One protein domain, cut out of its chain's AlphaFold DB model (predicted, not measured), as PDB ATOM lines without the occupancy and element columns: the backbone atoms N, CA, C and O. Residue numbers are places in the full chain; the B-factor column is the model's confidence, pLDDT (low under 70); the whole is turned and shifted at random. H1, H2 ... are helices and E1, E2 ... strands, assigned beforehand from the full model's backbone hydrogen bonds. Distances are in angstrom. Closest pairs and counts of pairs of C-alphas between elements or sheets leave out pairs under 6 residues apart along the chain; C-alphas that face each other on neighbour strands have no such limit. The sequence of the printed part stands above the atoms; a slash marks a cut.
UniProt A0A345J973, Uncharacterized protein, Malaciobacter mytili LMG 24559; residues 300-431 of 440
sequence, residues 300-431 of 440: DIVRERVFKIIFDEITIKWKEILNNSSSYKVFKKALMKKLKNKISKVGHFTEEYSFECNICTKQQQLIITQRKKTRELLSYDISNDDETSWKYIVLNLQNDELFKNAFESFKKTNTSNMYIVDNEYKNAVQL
ATOM      1  N   ASP A 300     208.761 190.041 248.942       88.56
ATOM      2  CA  ASP A 300     208.776 191.323 248.232       88.56
ATOM      3  C   ASP A 300     207.355 191.862 248.009       88.56
ATOM      4  O   ASP A 300     207.089 193.021 248.331       88.56
ATOM      5  N   ILE A 301     206.424 191.029 247.529       88.06
ATOM      6  CA  ILE A 301     205.016 191.410 247.331       88.06
ATOM      7  C   ILE A 301     204.379 191.798 248.667       88.06
ATOM      8  O   ILE A 301     203.671 192.809 248.747       88.06
ATOM      9  N   VAL A 302     204.640 191.027 249.729       89.50
ATOM     10  CA  VAL A 302     204.139 191.337 251.076       89.50
ATOM     11  C   VAL A 302     204.667 192.692 251.537       89.50
ATOM     12  O   VAL A 302     203.879 193.543 251.959       89.50
ATOM     13  N   ARG A 303     205.974 192.947 251.394       90.25
ATOM     14  CA  ARG A 303     206.590 194.233 251.746       90.25
ATOM     15  C   ARG A 303     205.928 195.405 251.018       90.25
ATOM     16  O   ARG A 303     205.601 196.406 251.655       90.25
ATOM     17  N   GLU A 304     205.707 195.294 249.708       88.69
ATOM     18  CA  GLU A 304     205.072 196.355 248.914       88.69
ATOM     19  C   GLU A 304     203.636 196.643 249.369       88.69
ATOM     20  O   GLU A 304     203.252 197.805 249.545       88.69
ATOM     21  N   ARG A 305     202.849 195.591 249.624       87.38
ATOM     22  CA  ARG A 305     201.472 195.725 250.121       87.38
ATOM     23  C   ARG A 305     201.427 196.345 251.516       87.38
ATOM     24  O   ARG A 305     200.612 197.237 251.757       87.38
ATOM     25  N   VAL A 306     202.317 195.925 252.413       89.19
ATOM     26  CA  VAL A 306     202.434 196.482 253.769       89.19
ATOM     27  C   VAL A 306     202.798 197.966 253.713       89.19
ATOM     28  O   VAL A 306     202.152 198.774 254.382       89.19
ATOM     29  N   PHE A 307     203.752 198.365 252.864       89.81
ATOM     30  CA  PHE A 307     204.045 199.783 252.654       89.81
ATOM     31  C   PHE A 307     202.826 200.546 252.147       89.81
ATOM     32  O   PHE A 307     202.508 201.599 252.696       89.81
ATOM     33  N   LYS A 308     202.111 200.026 251.145       86.88
ATOM     34  CA  LYS A 308     200.906 200.688 250.634       86.88
ATOM     35  C   LYS A 308     199.879 200.923 251.747       86.88
ATOM     36  O   LYS A 308     199.416 202.049 251.890       86.88
ATOM     37  N   ILE A 309     199.596 199.916 252.578       86.12
ATOM     38  CA  ILE A 309     198.669 200.039 253.718       86.12
ATOM     39  C   ILE A 309     199.125 201.127 254.691       86.12
ATOM     40  O   ILE A 309     198.342 202.005 255.044       86.12
ATOM     41  N   ILE A 310     200.392 201.083 255.111       85.94
ATOM     42  CA  ILE A 310     200.935 202.035 256.087       85.94
ATOM     43  C   ILE A 310     200.866 203.461 255.543       85.94
ATOM     44  O   ILE A 310     200.492 204.367 256.280       85.94
ATOM     45  N   PHE A 311     201.232 203.667 254.274       84.31
ATOM     46  CA  PHE A 311     201.310 204.996 253.678       84.31
ATOM     47  C   PHE A 311     199.944 205.542 253.240       84.31
ATOM     48  O   PHE A 311     199.721 206.737 253.399       84.31
ATOM     49  N   ASP A 312     199.007 204.714 252.769       82.62
ATOM     50  CA  ASP A 312     197.639 205.155 252.441       82.62
ATOM     51  C   ASP A 312     196.826 205.553 253.690       82.62
ATOM     52  O   ASP A 312     195.954 206.417 253.604       82.62
ATOM     53  N   GLU A 313     197.150 205.006 254.866       73.69
ATOM     54  CA  GLU A 313     196.632 205.470 256.168       73.69
ATOM     55  C   GLU A 313     197.150 206.863 256.551       73.69
ATOM     56  O   GLU A 313     196.506 207.610 257.297       73.69
ATOM     57  N   ILE A 314     198.305 207.260 256.014       73.81
ATOM     58  CA  ILE A 314     198.799 208.623 256.150       73.81
ATOM     59  C   ILE A 314     197.913 209.483 255.252       73.81
ATOM     60  O   ILE A 314     198.218 209.680 254.084       73.81
ATOM     61  N   THR A 315     196.834 210.042 255.809       64.12
ATOM     62  CA  THR A 315     195.836 210.945 255.176       64.12
ATOM     63  C   THR A 315     196.415 212.198 254.491       64.12
ATOM     64  O   THR A 315     195.704 213.069 253.988       64.12
ATOM     65  N   ILE A 316     197.737 212.303 254.460       66.88
ATOM     66  CA  ILE A 316     198.532 213.227 253.676       66.88
ATOM     67  C   ILE A 316     198.553 212.722 252.227       66.88
ATOM     68  O   ILE A 316     198.628 211.530 251.965       66.88
ATOM     69  N   LYS A 317     198.583 213.637 251.254       80.38
ATOM     70  CA  LYS A 317     198.845 213.331 249.836       80.38
ATOM     71  C   LYS A 317     200.288 212.829 249.625       80.38
ATOM     72  O   LYS A 317     201.096 213.477 248.963       80.38
ATOM     73  N   TRP A 318     200.651 211.700 250.237       85.19
ATOM     74  CA  TRP A 318     202.003 211.144 250.257       85.19
ATOM     75  C   TRP A 318     202.490 210.811 248.844       85.19
ATOM     76  O   TRP A 318     203.664 211.017 248.551       85.19
ATOM     77  N   LYS A 319     201.577 210.418 247.944       87.19
ATOM     78  CA  LYS A 319     201.852 210.193 246.515       87.19
ATOM     79  C   LYS A 319     202.338 211.465 245.809       87.19
ATOM     80  O   LYS A 319     203.300 211.423 245.052       87.19
ATOM     81  N   GLU A 320     201.747 212.625 246.110       86.12
ATOM     82  CA  GLU A 320     202.224 213.912 245.577       86.12
ATOM     83  C   GLU A 320     203.608 214.270 246.133       86.12
ATOM     84  O   GLU A 320     204.469 214.762 245.404       86.12
ATOM     85  N   ILE A 321     203.847 214.000 247.421       87.56
ATOM     86  CA  ILE A 321     205.157 214.224 248.046       87.56
ATOM     87  C   ILE A 321     206.213 213.338 247.386       87.56
ATOM     88  O   ILE A 321     207.293 213.826 247.063       87.56
ATOM     89  N   LEU A 322     205.898 212.062 247.162       88.00
ATOM     90  CA  LEU A 322     206.773 211.108 246.490       88.00
ATOM     91  C   LEU A 322     207.141 211.580 245.079       88.00
ATOM     92  O   LEU A 322     208.319 211.592 244.723       88.00
ATOM     93  N   ASN A 323     206.149 211.997 244.288       87.31
ATOM     94  CA  ASN A 323     206.363 212.435 242.909       87.31
ATOM     95  C   ASN A 323     207.255 213.680 242.826       87.31
ATOM     96  O   ASN A 323     208.120 213.747 241.956       87.31
ATOM     97  N   ASN A 324     207.116 214.601 243.782       87.81
ATOM     98  CA  ASN A 324     207.921 215.823 243.871       87.81
ATOM     99  C   ASN A 324     209.274 215.632 244.581       87.81
ATOM    100  O   ASN A 324     210.042 216.585 244.722       87.81
ATOM    101  N   SER A 325     209.576 214.425 245.063       90.69
ATOM    102  CA  SER A 325     210.817 214.135 245.781       90.69
ATOM    103  C   SER A 325     211.860 213.520 244.852       90.69
ATOM    104  O   SER A 325     211.647 212.458 244.268       90.69
ATOM    105  N   SER A 326     213.029 214.161 244.767       90.06
ATOM    106  CA  SER A 326     214.186 213.671 244.003       90.06
ATOM    107  C   SER A 326     214.982 212.576 244.722       90.06
ATOM    108  O   SER A 326     215.785 211.888 244.102       90.06
ATOM    109  N   SER A 327     214.782 212.405 246.032       93.75
ATOM    110  CA  SER A 327     215.444 211.379 246.845       93.75
ATOM    111  C   SER A 327     214.610 210.998 248.067       93.75
ATOM    112  O   SER A 327     213.754 211.774 248.512       93.75
ATOM    113  N   TYR A 328     214.922 209.849 248.678       92.88
ATOM    114  CA  TYR A 328     214.264 209.401 249.911       92.88
ATOM    115  C   TYR A 328     214.418 210.406 251.066       92.88
ATOM    116  O   TYR A 328     213.509 210.545 251.881       92.88
ATOM    117  N   LYS A 329     215.534 211.155 251.134       94.75
ATOM    118  CA  LYS A 329     215.760 212.177 252.174       94.75
ATOM    119  C   LYS A 329     214.778 213.341 252.040       94.75
ATOM    120  O   LYS A 329     214.236 213.810 253.043       94.75
ATOM    121  N   VAL A 330     214.529 213.791 250.805       93.06
ATOM    122  CA  VAL A 330     213.543 214.845 250.509       93.06
ATOM    123  C   VAL A 330     212.134 214.347 250.831       93.06
ATOM    124  O   VAL A 330     211.391 215.045 251.524       93.06
ATOM    125  N   PHE A 331     211.820 213.111 250.431       91.31
ATOM    126  CA  PHE A 331     210.551 212.453 250.735       91.31
ATOM    127  C   PHE A 331     210.301 212.354 252.245       91.31
ATOM    128  O   PHE A 331     209.298 212.877 252.733       91.31
ATOM    129  N   LYS A 332     211.249 211.785 253.004       91.94
ATOM    130  CA  LYS A 332     211.190 211.671 254.469       91.94
ATOM    131  C   LYS A 332     210.960 213.031 255.118       91.94
ATOM    132  O   LYS A 332     210.038 213.180 255.914       91.94
ATOM    133  N   LYS A 333     211.770 214.039 254.778       90.75
ATOM    134  CA  LYS A 333     211.668 215.377 255.384       90.75
ATOM    135  C   LYS A 333     210.296 216.009 255.132       90.75
ATOM    136  O   LYS A 333     209.711 216.581 256.048       90.75
ATOM    137  N   ALA A 334     209.782 215.905 253.908       89.19
ATOM    138  CA  ALA A 334     208.483 216.461 253.543       89.19
ATOM    139  C   ALA A 334     207.313 215.709 254.201       89.19
ATOM    140  O   ALA A 334     206.373 216.352 254.675       89.19
ATOM    141  N   LEU A 335     207.391 214.376 254.275       88.38
ATOM    142  CA  LEU A 335     206.397 213.535 254.939       88.38
ATOM    143  C   LEU A 335     206.367 213.809 256.451       88.38
ATOM    144  O   LEU A 335     205.322 214.166 256.987       88.38
ATOM    145  N   MET A 336     207.523 213.755 257.120       87.25
ATOM    146  CA  MET A 336     207.641 213.982 258.565       87.25
ATOM    147  C   MET A 336     207.242 215.403 258.976       87.25
ATOM    148  O   MET A 336     206.671 215.583 260.044       87.25
ATOM    149  N   LYS A 337     207.472 216.415 258.123       86.69
ATOM    150  CA  LYS A 337     206.995 217.789 258.373       86.69
ATOM    151  C   LYS A 337     205.466 217.881 258.404       86.69
ATOM    152  O   LYS A 337     204.918 218.733 259.098       86.69
ATOM    153  N   LYS A 338     204.781 217.057 257.609       84.00
ATOM    154  CA  LYS A 338     203.315 217.043 257.520       84.00
ATOM    155  C   LYS A 338     202.672 216.044 258.486       84.00
ATOM    156  O   LYS A 338     201.472 216.148 258.730       84.00
ATOM    157  N   LEU A 339     203.447 215.112 259.041       83.12
ATOM    158  CA  LEU A 339     202.980 214.123 260.002       83.12
ATOM    159  C   LEU A 339     202.695 214.786 261.357       83.12
ATOM    160  O   LEU A 339     203.612 215.132 262.096       83.12
ATOM    161  N   LYS A 340     201.412 214.984 261.675       74.25
ATOM    162  CA  LYS A 340     200.981 215.597 262.944       74.25
ATOM    163  C   LYS A 340     200.806 214.583 264.077       74.25
ATOM    164  O   LYS A 340     201.019 214.932 265.231       74.25
ATOM    165  N   ASN A 341     200.453 213.343 263.740       78.00
ATOM    166  CA  ASN A 341     200.141 212.283 264.695       78.00
ATOM    167  C   ASN A 341     201.104 211.104 264.529       78.00
ATOM    168  O   ASN A 341     201.584 210.839 263.428       78.00
ATOM    169  N   LYS A 342     201.353 210.377 265.623       83.50
ATOM    170  CA  LYS A 342     202.035 209.079 265.587       83.50
ATOM    171  C   LYS A 342     201.211 208.102 264.745       83.50
ATOM    172  O   LYS A 342     200.009 207.980 264.965       83.50
ATOM    173  N   ILE A 343     201.866 207.381 263.842       84.06
ATOM    174  CA  ILE A 343     201.275 206.216 263.175       84.06
ATOM    175  C   ILE A 343     201.689 204.993 263.978       84.06
ATOM    176  O   ILE A 343     202.877 204.775 264.201       84.06
ATOM    177  N   SER A 344     200.711 204.221 264.432       87.50
ATOM    178  CA  SER A 344     200.919 202.935 265.087       87.50
ATOM    179  C   SER A 344     199.942 201.960 264.455       87.50
ATOM    180  O   SER A 344     198.733 202.171 264.550       87.50
ATOM    181  N   LYS A 345     200.450 200.939 263.769       85.19
ATOM    182  CA  LYS A 345     199.615 199.977 263.055       85.19
ATOM    183  C   LYS A 345     200.151 198.574 263.262       85.19
ATOM    184  O   LYS A 345     201.331 198.326 263.053       85.19
ATOM    185  N   VAL A 346     199.252 197.676 263.622       87.44
ATOM    186  CA  VAL A 346     199.470 196.236 263.559       87.44
ATOM    187  C   VAL A 346     198.497 195.694 262.525       87.44
ATOM    188  O   VAL A 346     197.368 196.186 262.421       87.44
ATOM    189  N   GLY A 347     198.936 194.731 261.729       83.94
ATOM    190  CA  GLY A 347     198.075 194.078 260.759       83.94
ATOM    191  C   GLY A 347     198.504 192.650 260.477       83.94
ATOM    192  O   GLY A 347     199.648 192.266 260.713       83.94
ATOM    193  N   HIS A 348     197.559 191.879 259.959       81.81
ATOM    194  CA  HIS A 348     197.740 190.496 259.541       81.81
ATOM    195  C   HIS A 348     197.455 190.382 258.042       81.81
ATOM    196  O   HIS A 348     196.676 191.163 257.491       81.81
ATOM    197  N   PHE A 349     198.110 189.428 257.397       77.44
ATOM    198  CA  PHE A 349     197.978 189.098 255.986       77.44
ATOM    199  C   PHE A 349     197.690 187.606 255.819       77.44
ATOM    200  O   PHE A 349     197.764 186.822 256.767       77.44
ATOM    201  N   THR A 350     197.352 187.233 254.588       78.69
ATOM    202  CA  THR A 350     197.252 185.839 254.159       78.69
ATOM    203  C   THR A 350     198.579 185.118 254.417       78.69
ATOM    204  O   THR A 350     199.621 185.757 254.566       78.69
ATOM    205  N   GLU A 351     198.533 183.788 254.529       83.62
ATOM    206  CA  GLU A 351     199.731 182.958 254.779       83.62
ATOM    207  C   GLU A 351     200.462 183.307 256.089       83.62
ATOM    208  O   GLU A 351     201.681 183.171 256.213       83.62
ATOM    209  N   GLU A 352     199.689 183.776 257.077       86.25
ATOM    210  CA  GLU A 352     200.126 184.085 258.443       86.25
ATOM    211  C   GLU A 352     201.267 185.111 258.537       86.25
ATOM    212  O   GLU A 352     201.998 185.164 259.534       86.25
ATOM    213  N   TYR A 353     201.396 185.977 257.529       90.50
ATOM    214  CA  TYR A 353     202.188 187.190 257.659       90.50
ATOM    215  C   TYR A 353     201.517 188.153 258.649       90.50
ATOM    216  O   TYR A 353     200.295 188.300 258.707       90.50
ATOM    217  N   SER A 354     202.323 188.863 259.426       91.88
ATOM    218  CA  SER A 354     201.870 189.972 260.259       91.88
ATOM    219  C   SER A 354     202.905 191.081 260.272       91.88
ATOM    220  O   SER A 354     204.098 190.827 260.116       91.88
ATOM    221  N   PHE A 355     202.464 192.318 260.445       93.00
ATOM    222  CA  PHE A 355     203.356 193.461 260.519       93.00
ATOM    223  C   PHE A 355     203.020 194.351 261.705       93.00
ATOM    224  O   PHE A 355     201.862 194.496 262.092       93.00
ATOM    225  N   GLU A 356     204.051 194.992 262.234       93.00
ATOM    226  CA  GLU A 356     203.956 196.051 263.222       93.00
ATOM    227  C   GLU A 356     204.732 197.263 262.712       93.00
ATOM    228  O   GLU A 356     205.897 197.170 262.327       93.00
ATOM    229  N   CYS A 357     204.077 198.418 262.700       92.38
ATOM    230  CA  CYS A 357     204.661 199.671 262.269       92.38
ATOM    231  C   CYS A 357     204.428 200.766 263.301       92.38
ATOM    232  O   CYS A 357     203.306 200.993 263.758       92.38
ATOM    233  N   ASN A 358     205.491 201.500 263.604       91.31
ATOM    234  CA  ASN A 358     205.450 202.681 264.445       91.31
ATOM    235  C   ASN A 358     206.255 203.796 263.773       91.31
ATOM    236  O   ASN A 358     207.465 203.671 263.608       91.31
ATOM    237  N   ILE A 359     205.595 204.885 263.379       88.19
ATOM    238  CA  ILE A 359     206.233 206.069 262.793       88.19
ATOM    239  C   ILE A 359     205.883 207.279 263.655       88.19
ATOM    240  O   ILE A 359     204.761 207.790 263.644       88.19
ATOM    241  N   CYS A 360     206.875 207.770 264.389       84.56
ATOM    242  CA  CYS A 360     206.826 209.037 265.109       84.56
ATOM    243  C   CYS A 360     208.103 209.845 264.859       84.56
ATOM    244  O   CYS A 360     209.031 209.373 264.210       84.56
ATOM    245  N   THR A 361     208.188 211.072 265.371       77.25
ATOM    246  CA  THR A 361     209.373 211.930 265.174       77.25
ATOM    247  C   THR A 361     210.656 211.356 265.779       77.25
ATOM    248  O   THR A 361     211.734 211.640 265.266       77.25
ATOM    249  N   LYS A 362     210.549 210.538 266.835       81.50
ATOM    250  CA  LYS A 362     211.693 209.979 267.575       81.50
ATOM    251  C   LYS A 362     212.105 208.574 267.127       81.50
ATOM    252  O   LYS A 362     213.269 208.226 267.262       81.50
ATOM    253  N   GLN A 363     211.167 207.785 266.613       86.19
ATOM    254  CA  GLN A 363     211.379 206.386 266.247       86.19
ATOM    255  C   GLN A 363     210.517 206.048 265.035       86.19
ATOM    256  O   GLN A 363     209.320 206.354 265.022       86.19
ATOM    257  N   GLN A 364     211.130 205.435 264.023       91.06
ATOM    258  CA  GLN A 364     210.417 204.869 262.883       91.06
ATOM    259  C   GLN A 364     210.826 203.411 262.731       91.06
ATOM    260  O   GLN A 364     212.015 203.122 262.639       91.06
ATOM    261  N   GLN A 365     209.858 202.505 262.731       95.00
ATOM    262  CA  GLN A 365     210.110 201.078 262.638       95.00
ATOM    263  C   GLN A 365     208.990 200.378 261.879       95.00
ATOM    264  O   GLN A 365     207.814 200.722 262.025       95.00
ATOM    265  N   LEU A 366     209.379 199.392 261.080       94.12
ATOM    266  CA  LEU A 366     208.492 198.410 260.481       94.12
ATOM    267  C   LEU A 366     209.104 197.031 260.698       94.12
ATOM    268  O   LEU A 366     210.229 196.791 260.267       94.12
ATOM    269  N   ILE A 367     208.341 196.142 261.315       94.12
ATOM    270  CA  ILE A 367     208.661 194.725 261.415       94.12
ATOM    271  C   ILE A 367     207.601 193.965 260.624       94.12
ATOM    272  O   ILE A 367     206.410 194.166 260.848       94.12
ATOM    273  N   ILE A 368     208.025 193.106 259.703       94.00
ATOM    274  CA  ILE A 368     207.183 192.098 259.058       94.00
ATOM    275  C   ILE A 368     207.658 190.743 259.568       94.00
ATOM    276  O   ILE A 368     208.853 190.449 259.580       94.00
ATOM    277  N   THR A 369     206.710 189.929 259.995       93.44
ATOM    278  CA  THR A 369     206.933 188.586 260.514       93.44
ATOM    279  C   THR A 369     206.012 187.598 259.818       93.44
ATOM    280  O   THR A 369     204.970 187.988 259.295       93.44
ATOM    281  N   GLN A 370     206.372 186.324 259.847       92.44
ATOM    282  CA  GLN A 370     205.534 185.217 259.391       92.44
ATOM    283  C   GLN A 370     205.593 184.096 260.429       92.44
ATOM    284  O   GLN A 370     206.607 183.946 261.116       92.44
ATOM    285  N   ARG A 371     204.529 183.300 260.577       89.25
ATOM    286  CA  ARG A 371     204.593 182.103 261.429       89.25
ATOM    287  C   ARG A 371     205.658 181.142 260.893       89.25
ATOM    288  O   ARG A 371     205.635 180.783 259.717       89.25
ATOM    289  N   LYS A 372     206.557 180.690 261.771       88.50
ATOM    290  CA  LYS A 372     207.710 179.857 261.395       88.50
ATOM    291  C   LYS A 372     207.299 178.552 260.706       88.50
ATOM    292  O   LYS A 372     207.767 178.278 259.608       88.50
ATOM    293  N   LYS A 373     206.334 177.825 261.286       86.62
ATOM    294  CA  LYS A 373     205.799 176.573 260.715       86.62
ATOM    295  C   LYS A 373     205.297 176.751 259.275       86.62
ATOM    296  O   LYS A 373     205.524 175.900 258.426       86.62
ATOM    297  N   THR A 374     204.642 177.871 258.979       89.00
ATOM    298  CA  THR A 374     204.144 178.170 257.628       89.00
ATOM    299  C   THR A 374     205.269 178.493 256.661       89.00
ATOM    300  O   THR A 374     205.266 178.009 255.533       89.00
ATOM    301  N   ARG A 375     206.280 179.233 257.116       91.00
ATOM    302  CA  ARG A 375     207.476 179.521 256.322       91.00
ATOM    303  C   ARG A 375     208.251 178.249 255.953       91.00
ATOM    304  O   ARG A 375     208.671 178.101 254.808       91.00
ATOM    305  N   GLU A 376     208.369 177.316 256.897       89.19
ATOM    306  CA  GLU A 376     208.951 175.983 256.684       89.19
ATOM    307  C   GLU A 376     208.159 175.169 255.652       89.19
ATOM    308  O   GLU A 376     208.750 174.618 254.724       89.19
ATOM    309  N   LEU A 377     206.823 175.139 255.761       88.00
ATOM    310  CA  LEU A 377     205.952 174.455 254.793       88.00
ATOM    311  C   LEU A 377     206.091 175.023 253.373       88.00
ATOM    312  O   LEU A 377     206.016 174.274 252.401       88.00
ATOM    313  N   LEU A 378     206.334 176.328 253.252       89.81
ATOM    314  CA  LEU A 378     206.585 177.012 251.981       89.81
ATOM    315  C   LEU A 378     208.028 176.858 251.472       89.81
ATOM    316  O   LEU A 378     208.360 177.384 250.411       89.81
ATOM    317  N   SER A 379     208.890 176.136 252.198       89.56
ATOM    318  CA  SER A 379     210.318 175.978 251.878       89.56
ATOM    319  C   SER A 379     211.065 177.313 251.745       89.56
ATOM    320  O   SER A 379     212.012 177.440 250.968       89.56
ATOM    321  N   TYR A 380     210.631 178.327 252.492       90.06
ATOM    322  CA  TYR A 380     211.302 179.622 252.558       90.06
ATOM    323  C   TYR A 380     212.459 179.581 253.560       90.06
ATOM    324  O   TYR A 380     212.473 178.783 254.494       90.06
ATOM    325  N   ASP A 381     213.444 180.460 253.363       84.44
ATOM    326  CA  ASP A 381     214.635 180.503 254.212       84.44
ATOM    327  C   ASP A 381     214.293 180.872 255.666       84.44
ATOM    328  O   ASP A 381     213.588 181.854 255.923       84.44
ATOM    329  N   ILE A 382     214.838 180.088 256.601       85.25
ATOM    330  CA  ILE A 382     214.723 180.252 258.058       85.25
ATOM    331  C   ILE A 382     216.096 180.316 258.753       85.25
ATOM    332  O   ILE A 382     216.183 180.212 259.971       85.25
ATOM    333  N   SER A 383     217.188 180.483 257.999       79.69
ATOM    334  CA  SER A 383     218.567 180.355 258.502       79.69
ATOM    335  C   SER A 383     218.981 181.376 259.573       79.69
ATOM    336  O   SER A 383     219.853 181.081 260.384       79.69
ATOM    337  N   ASN A 384     218.353 182.556 259.606       67.75
ATOM    338  CA  ASN A 384     218.665 183.650 260.541       67.75
ATOM    339  C   ASN A 384     217.681 183.751 261.723       67.75
ATOM    340  O   ASN A 384     217.448 184.843 262.243       67.75
ATOM    341  N   ASP A 385     217.049 182.641 262.094       71.69
ATOM    342  CA  ASP A 385     215.984 182.626 263.093       71.69
ATOM    343  C   ASP A 385     216.488 182.618 264.547       71.69
ATOM    344  O   ASP A 385     217.551 182.086 264.863       71.69
ATOM    345  N   ASP A 386     215.676 183.183 265.438       68.62
ATOM    346  CA  ASP A 386     215.808 183.011 266.884       68.62
ATOM    347  C   ASP A 386     214.968 181.791 267.285       68.62
ATOM    348  O   ASP A 386     213.738 181.834 267.220       68.62
ATOM    349  N   GLU A 387     215.619 180.696 267.705       62.72
ATOM    350  CA  GLU A 387     214.964 179.420 268.046       62.72
ATOM    351  C   GLU A 387     213.832 179.556 269.078       62.72
ATOM    352  O   GLU A 387     212.965 178.685 269.165       62.72
ATOM    353  N   THR A 388     213.814 180.643 269.852       60.28
ATOM    354  CA  THR A 388     212.831 180.867 270.917       60.28
ATOM    355  C   THR A 388     211.512 181.484 270.438       60.28
ATOM    356  O   THR A 388     210.534 181.511 271.191       60.28
ATOM    357  N   SER A 389     211.442 181.955 269.187       78.44
ATOM    358  CA  SER A 389     210.260 182.614 268.630       78.44
ATOM    359  C   SER A 389     209.442 181.681 267.731       78.44
ATOM    360  O   SER A 389     209.948 181.021 266.830       78.44
ATOM    361  N   TRP A 390     208.116 181.690 267.896       83.94
ATOM    362  CA  TRP A 390     207.189 181.033 266.960       83.94
ATOM    363  C   TRP A 390     206.981 181.829 265.656       83.94
ATOM    364  O   TRP A 390     206.313 181.361 264.724       83.94
ATOM    365  N   LYS A 391     207.541 183.042 265.584       88.69
ATOM    366  CA  LYS A 391     207.520 183.936 264.423       88.69
ATOM    367  C   LYS A 391     208.923 184.132 263.861       88.69
ATOM    368  O   LYS A 391     209.827 184.494 264.607       88.69
ATOM    369  N   TYR A 392     209.039 184.044 262.543       91.25
ATOM    370  CA  TYR A 392     210.229 184.435 261.799       91.25
ATOM    371  C   TYR A 392     210.162 185.922 261.422       91.25
ATOM    372  O   TYR A 392     209.121 186.395 260.952       91.25
ATOM    373  N   ILE A 393     211.258 186.666 261.603       91.81
ATOM    374  CA  ILE A 393     211.358 188.074 261.187       91.81
ATOM    375  C   ILE A 393     211.759 188.131 259.713       91.81
ATOM    376  O   ILE A 393     212.915 187.946 259.356       91.81
ATOM    377  N   VAL A 394     210.788 188.446 258.862       91.38
ATOM    378  CA  VAL A 394     210.969 188.575 257.409       91.38
ATOM    379  C   VAL A 394     211.683 189.878 257.065       91.38
ATOM    380  O   VAL A 394     212.527 189.935 256.174       91.38
ATOM    381  N   LEU A 395     211.329 190.955 257.764       92.25
ATOM    382  CA  LEU A 395     211.880 192.279 257.523       92.25
ATOM    383  C   LEU A 395     211.846 193.095 258.813       92.25
ATOM    384  O   LEU A 395     210.815 193.157 259.474       92.25
ATOM    385  N   ASN A 396     212.938 193.779 259.139       93.69
ATOM    386  CA  ASN A 396     212.992 194.743 260.236       93.69
ATOM    387  C   ASN A 396     213.712 195.999 259.746       93.69
ATOM    388  O   ASN A 396     214.926 195.989 259.573       93.69
ATOM    389  N   LEU A 397     212.955 197.060 259.476       95.06
ATOM    390  CA  LEU A 397     213.482 198.333 258.992       95.06
ATOM    391  C   LEU A 397     213.379 199.388 260.076       95.06
ATOM    392  O   LEU A 397     212.305 199.588 260.653       95.06
ATOM    393  N   GLN A 398     214.464 200.133 260.279       94.69
ATOM    394  CA  GLN A 398     214.513 201.205 261.266       94.69
ATOM    395  C   GLN A 398     214.913 202.547 260.642       94.69
ATOM    396  O   GLN A 398     215.779 202.650 259.776       94.69
ATOM    397  N   ASN A 399     214.283 203.617 261.122       91.88
ATOM    398  CA  ASN A 399     214.606 205.008 260.818       91.88
ATOM    399  C   ASN A 399     214.699 205.301 259.309       91.88
ATOM    400  O   ASN A 399     213.691 205.260 258.604       91.88
ATOM    401  N   ASP A 400     215.884 205.665 258.811       92.56
ATOM    402  CA  ASP A 400     216.103 206.012 257.401       92.56
ATOM    403  C   ASP A 400     215.862 204.829 256.458       92.56
ATOM    404  O   ASP A 400     215.403 205.046 255.334       92.56
ATOM    405  N   GLU A 401     216.102 203.594 256.907       94.00
ATOM    406  CA  GLU A 401     215.923 202.398 256.082       94.00
ATOM    407  C   GLU A 401     214.466 202.206 255.674       94.00
ATOM    408  O   GLU A 401     214.197 201.876 254.519       94.00
ATOM    409  N   LEU A 402     213.523 202.490 256.579       93.00
ATOM    410  CA  LEU A 402     212.090 202.422 256.298       93.00
ATOM    411  C   LEU A 402     211.716 203.346 255.135       93.00
ATOM    412  O   LEU A 402     211.081 202.919 254.174       93.00
ATOM    413  N   PHE A 403     212.144 204.611 255.189       92.06
ATOM    414  CA  PHE A 403     211.810 205.585 254.147       92.06
ATOM    415  C   PHE A 403     212.567 205.344 252.848       92.06
ATOM    416  O   PHE A 403     212.018 205.612 251.783       92.06
ATOM    417  N   LYS A 404     213.810 204.856 252.922       94.56
ATOM    418  CA  LYS A 404     214.588 204.481 251.742       94.56
ATOM    419  C   LYS A 404     213.902 203.340 250.990       94.56
ATOM    420  O   LYS A 404     213.606 203.501 249.810       94.56
ATOM    421  N   ASN A 405     213.567 202.253 251.687       93.69
ATOM    422  CA  ASN A 405     212.893 201.097 251.093       93.69
ATOM    423  C   ASN A 405     211.501 201.454 250.557       93.69
ATOM    424  O   ASN A 405     211.173 201.079 249.434       93.69
ATOM    425  N   ALA A 406     210.706 202.227 251.304       90.69
ATOM    426  CA  ALA A 406     209.401 202.684 250.829       90.69
ATOM    427  C   ALA A 406     209.528 203.565 249.571       90.69
ATOM    428  O   ALA A 406     208.817 203.358 248.591       90.69
ATOM    429  N   PHE A 407     210.465 204.523 249.559       91.25
ATOM    430  CA  PHE A 407     210.701 205.401 248.409       91.25
ATOM    431  C   PHE A 407     211.111 204.616 247.158       91.25
ATOM    432  O   PHE A 407     210.574 204.858 246.076       91.25
ATOM    433  N   GLU A 408     212.048 203.677 247.301       90.25
ATOM    434  CA  GLU A 408     212.513 202.823 246.207       90.25
ATOM    435  C   GLU A 408     211.398 201.903 245.697       90.25
ATOM    436  O   GLU A 408     211.198 201.806 244.485       90.25
ATOM    437  N   SER A 409     210.634 201.289 246.606       87.62
ATOM    438  CA  SER A 409     209.488 200.439 246.273       87.62
ATOM    439  C   SER A 409     208.438 201.204 245.463       87.62
ATOM    440  O   SER A 409     208.106 200.792 244.353       87.62
ATOM    441  N   PHE A 410     207.992 202.372 245.941       87.31
ATOM    442  CA  PHE A 410     206.965 203.155 245.250       87.31
ATOM    443  C   PHE A 410     207.442 203.767 243.923       87.31
ATOM    444  O   PHE A 410     206.654 203.930 242.989       87.31
ATOM    445  N   LYS A 411     208.731 204.115 243.802       83.06
ATOM    446  CA  LYS A 411     209.292 204.600 242.529       83.06
ATOM    447  C   LYS A 411     209.379 203.494 241.479       83.06
ATOM    448  O   LYS A 411     209.153 203.796 240.312       83.06
ATOM    449  N   LYS A 412     209.653 202.245 241.877       75.81
ATOM    450  CA  LYS A 412     209.630 201.082 240.973       75.81
ATOM    451  C   LYS A 412     208.214 200.756 240.489       75.81
ATOM    452  O   LYS A 412     208.030 200.478 239.306       75.81
ATOM    453  N   THR A 413     207.210 200.848 241.361       61.31
ATOM    454  CA  THR A 413     205.807 200.551 241.010       61.31
ATOM    455  C   THR A 413     205.148 201.626 240.143       61.31
ATOM    456  O   THR A 413     204.291 201.295 239.338       61.31
ATOM    457  N   ASN A 414     205.586 202.891 240.186       52.03
ATOM    458  CA  ASN A 414     205.110 203.920 239.239       52.03
ATOM    459  C   ASN A 414     205.488 203.638 237.764       52.03
ATOM    460  O   ASN A 414     204.947 204.282 236.867       52.03
ATOM    461  N   THR A 415     206.401 202.698 237.503       39.50
ATOM    462  CA  THR A 415     206.809 202.257 236.154       39.50
ATOM    463  C   THR A 415     206.102 200.985 235.671       39.50
ATOM    464  O   THR A 415     206.275 200.603 234.516       39.50
ATOM    465  N   SER A 416     205.261 200.364 236.503       33.62
ATOM    466  CA  SER A 416     204.570 199.109 236.196       33.62
ATOM    467  C   SER A 416     203.104 199.244 236.594       33.62
ATOM    468  O   SER A 416     202.809 199.387 237.775       33.62
ATOM    469  N   ASN A 417     202.174 199.194 235.634       30.55
ATOM    470  CA  ASN A 417     200.732 199.162 235.907       30.55
ATOM    471  C   ASN A 417     200.405 198.034 236.907       30.55
ATOM    472  O   ASN A 417     200.306 196.869 236.523       30.55
ATOM    473  N   MET A 418     200.249 198.375 238.189       33.41
ATOM    474  CA  MET A 418     199.732 197.457 239.199       33.41
ATOM    475  C   MET A 418     198.279 197.154 238.856       33.41
ATOM    476  O   MET A 418     197.439 198.054 238.799       33.41
ATOM    477  N   TYR A 419     198.002 195.872 238.636       28.42
ATOM    478  CA  TYR A 419     196.656 195.340 238.536       28.42
ATOM    479  C   TYR A 419     195.804 195.830 239.709       28.42
ATOM    480  O   TYR A 419     196.179 195.740 240.880       28.42
ATOM    481  N   ILE A 420     194.645 196.366 239.344       32.12
ATOM    482  CA  ILE A 420     193.558 196.748 240.230       32.12
ATOM    483  C   ILE A 420     193.107 195.487 240.977       32.12
ATOM    484  O   ILE A 420     192.431 194.638 240.409       32.12
ATOM    485  N   VAL A 421     193.464 195.385 242.255       35.47
ATOM    486  CA  VAL A 421     192.766 194.557 243.257       35.47
ATOM    487  C   VAL A 421     192.491 195.466 244.460       35.47
ATOM    488  O   VAL A 421     192.916 195.214 245.581       35.47
ATOM    489  N   ASP A 422     191.901 196.638 244.196       34.03
ATOM    490  CA  ASP A 422     191.972 197.792 245.109       34.03
ATOM    491  C   ASP A 422     190.679 198.093 245.886       34.03
ATOM    492  O   ASP A 422     190.569 199.152 246.492       34.03
ATOM    493  N   ASN A 423     189.718 197.163 245.946       29.17
ATOM    494  CA  ASN A 423     188.523 197.334 246.792       29.17
ATOM    495  C   ASN A 423     188.206 196.168 247.747       29.17
ATOM    496  O   ASN A 423     187.360 196.332 248.620       29.17
ATOM    497  N   GLU A 424     188.893 195.025 247.661       39.47
ATOM    498  CA  GLU A 424     188.450 193.797 248.349       39.47
ATOM    499  C   GLU A 424     189.107 193.543 249.720       39.47
ATOM    500  O   GLU A 424     188.597 192.755 250.511       39.47
ATOM    501  N   TYR A 425     190.190 194.249 250.072       38.56
ATOM    502  CA  TYR A 425     190.935 194.002 251.322       38.56
ATOM    503  C   TYR A 425     190.596 194.936 252.491       38.56
ATOM    504  O   TYR A 425     191.030 194.680 253.614       38.56
ATOM    505  N   LYS A 426     189.775 195.976 252.284       33.38
ATOM    506  CA  LYS A 426     189.305 196.821 253.402       33.38
ATOM    507  C   LYS A 426     188.465 196.041 254.422       33.38
ATOM    508  O   LYS A 426     188.456 196.421 255.587       33.38
ATOM    509  N   ASN A 427     187.847 194.931 254.011       33.47
ATOM    510  CA  ASN A 427     187.054 194.066 254.890       33.47
ATOM    511  C   ASN A 427     187.856 192.894 255.493       33.47
ATOM    512  O   ASN A 427     187.471 192.368 256.533       33.47
ATOM    513  N   ALA A 428     189.001 192.516 254.908       33.97
ATOM    514  CA  ALA A 428     189.814 191.391 255.388       33.97
ATOM    515  C   ALA A 428     190.497 191.677 256.741       33.97
ATOM    516  O   ALA A 428     190.667 190.777 257.559       33.97
ATOM    517  N   VAL A 429     190.807 192.949 257.023       35.94
ATOM    518  CA  VAL A 429     191.407 193.388 258.299       35.94
ATOM    519  C   VAL A 429     190.460 193.165 259.488       35.94
ATOM    520  O   VAL A 429     190.913 193.087 260.626       35.94
ATOM    521  N   GLN A 430     189.154 193.015 259.241       31.44
ATOM    522  CA  GLN A 430     188.160 192.845 260.299       31.44
ATOM    523  C   GLN A 430     187.882 191.373 260.654       31.44
ATOM    524  O   GLN A 430     187.332 191.109 261.719       31.44
ATOM    525  N   LEU A 431     188.283 190.415 259.809       32.88
ATOM    526  CA  LEU A 431     187.924 188.995 259.960       32.88
ATOM    527  C   LEU A 431     188.989 188.141 260.664       32.88
ATOM    528  O   LEU A 431     188.631 187.170 261.320       32.88
TER     529      LEU A 431
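Overview. This is residues 300 to 431 of the 440 residues of an uncharacterized protein of Malaciobacter mytili LMG 24559 (UniProt A0A345J973). A twisted sheet of four strands has one face covered by H1, which crosses it slantwise, and by H5, which stands up from it over E3 and E4. The helical hairpin H2 and H3 packs on H5 beyond one end of the strands, the short H4 sits at the other end, and residues 415 to 424 of the last stretch stand free. The 132 printed residues hold five named helices and four named strands, in the order H1 H2 H3 E1 E2 E3 H4 E4 H5; the sheet runs E1 E2 E3 E4, antiparallel, and the class is mixed. The whole is compact, with a radius of gyration of the C-alphas of 15.6 A and spans of 43 by 34 by 28 A.

Arrangement. H1, residues 300 to 312, is on the sheet of E1, residues 343 to 348, E2, residues 353 to 359, E3, residues 364 to 371, and E4, residues 391 to 398. Its height over the sheet is 9.7 A, and on the local plane it stands at 41 degrees to E2, slantwise to the strands. H2, residues 318 to 323, and H3, residues 328 to 338, form a hairpin, closest at the C-alphas of Leu 322 and Phe 331, 5.8 A; their shallow tilt of 34.6 degrees is only just short of steep. E1 to E3 form a meander, each strand the antiparallel neighbour of the one before: N 345 and O 357 are 2.9 A apart, N 356 and O 367 2.9 A. H4, residues 372 to 377, only grazes the sheet. E4 bends by 64 degrees at residue 394; N 368 and O 395 are 2.8 A apart. H5, residues 400 to 413, is on the same face as H1, making two layers, helices on one face of a sheet. H5 touches H1, about perpendicular at 78 degrees, closest at the C-alphas of Phe 307 and Ala 406, 6.4 A. With residues 403 to 408 alone it touches H3, closest at the C-alphas of Tyr 328 and Lys 404, 5.3 A. In the five helices every O i to N i+4 pair is within hydrogen-bond range.

Along the chain. H1 begins at C-alpha 300 (208.776, 191.323, 248.232) and is 18.3 A long. H2 measures 8.6 A, H3 15.4 A and H4 8.7 A. E1 measures 16.5 A, E2 20.0 A, E3 23.5 A and E4 18.9 A. H5, 20.1 A, ends at C-alpha 413 (205.807, 200.551, 241.010).

Size, cuts and confidence. The C-alphas farthest apart, of Asn 324 and Thr 388, are 44.5 A apart. The printed part has no cut. The link from H4 to E4, residues 378 to 390, is long; the others are tight. Mean pLDDT of the printed part is 79.3; residues 315 to 316, 384, 386 to 388 and 413 to 431 are under 70.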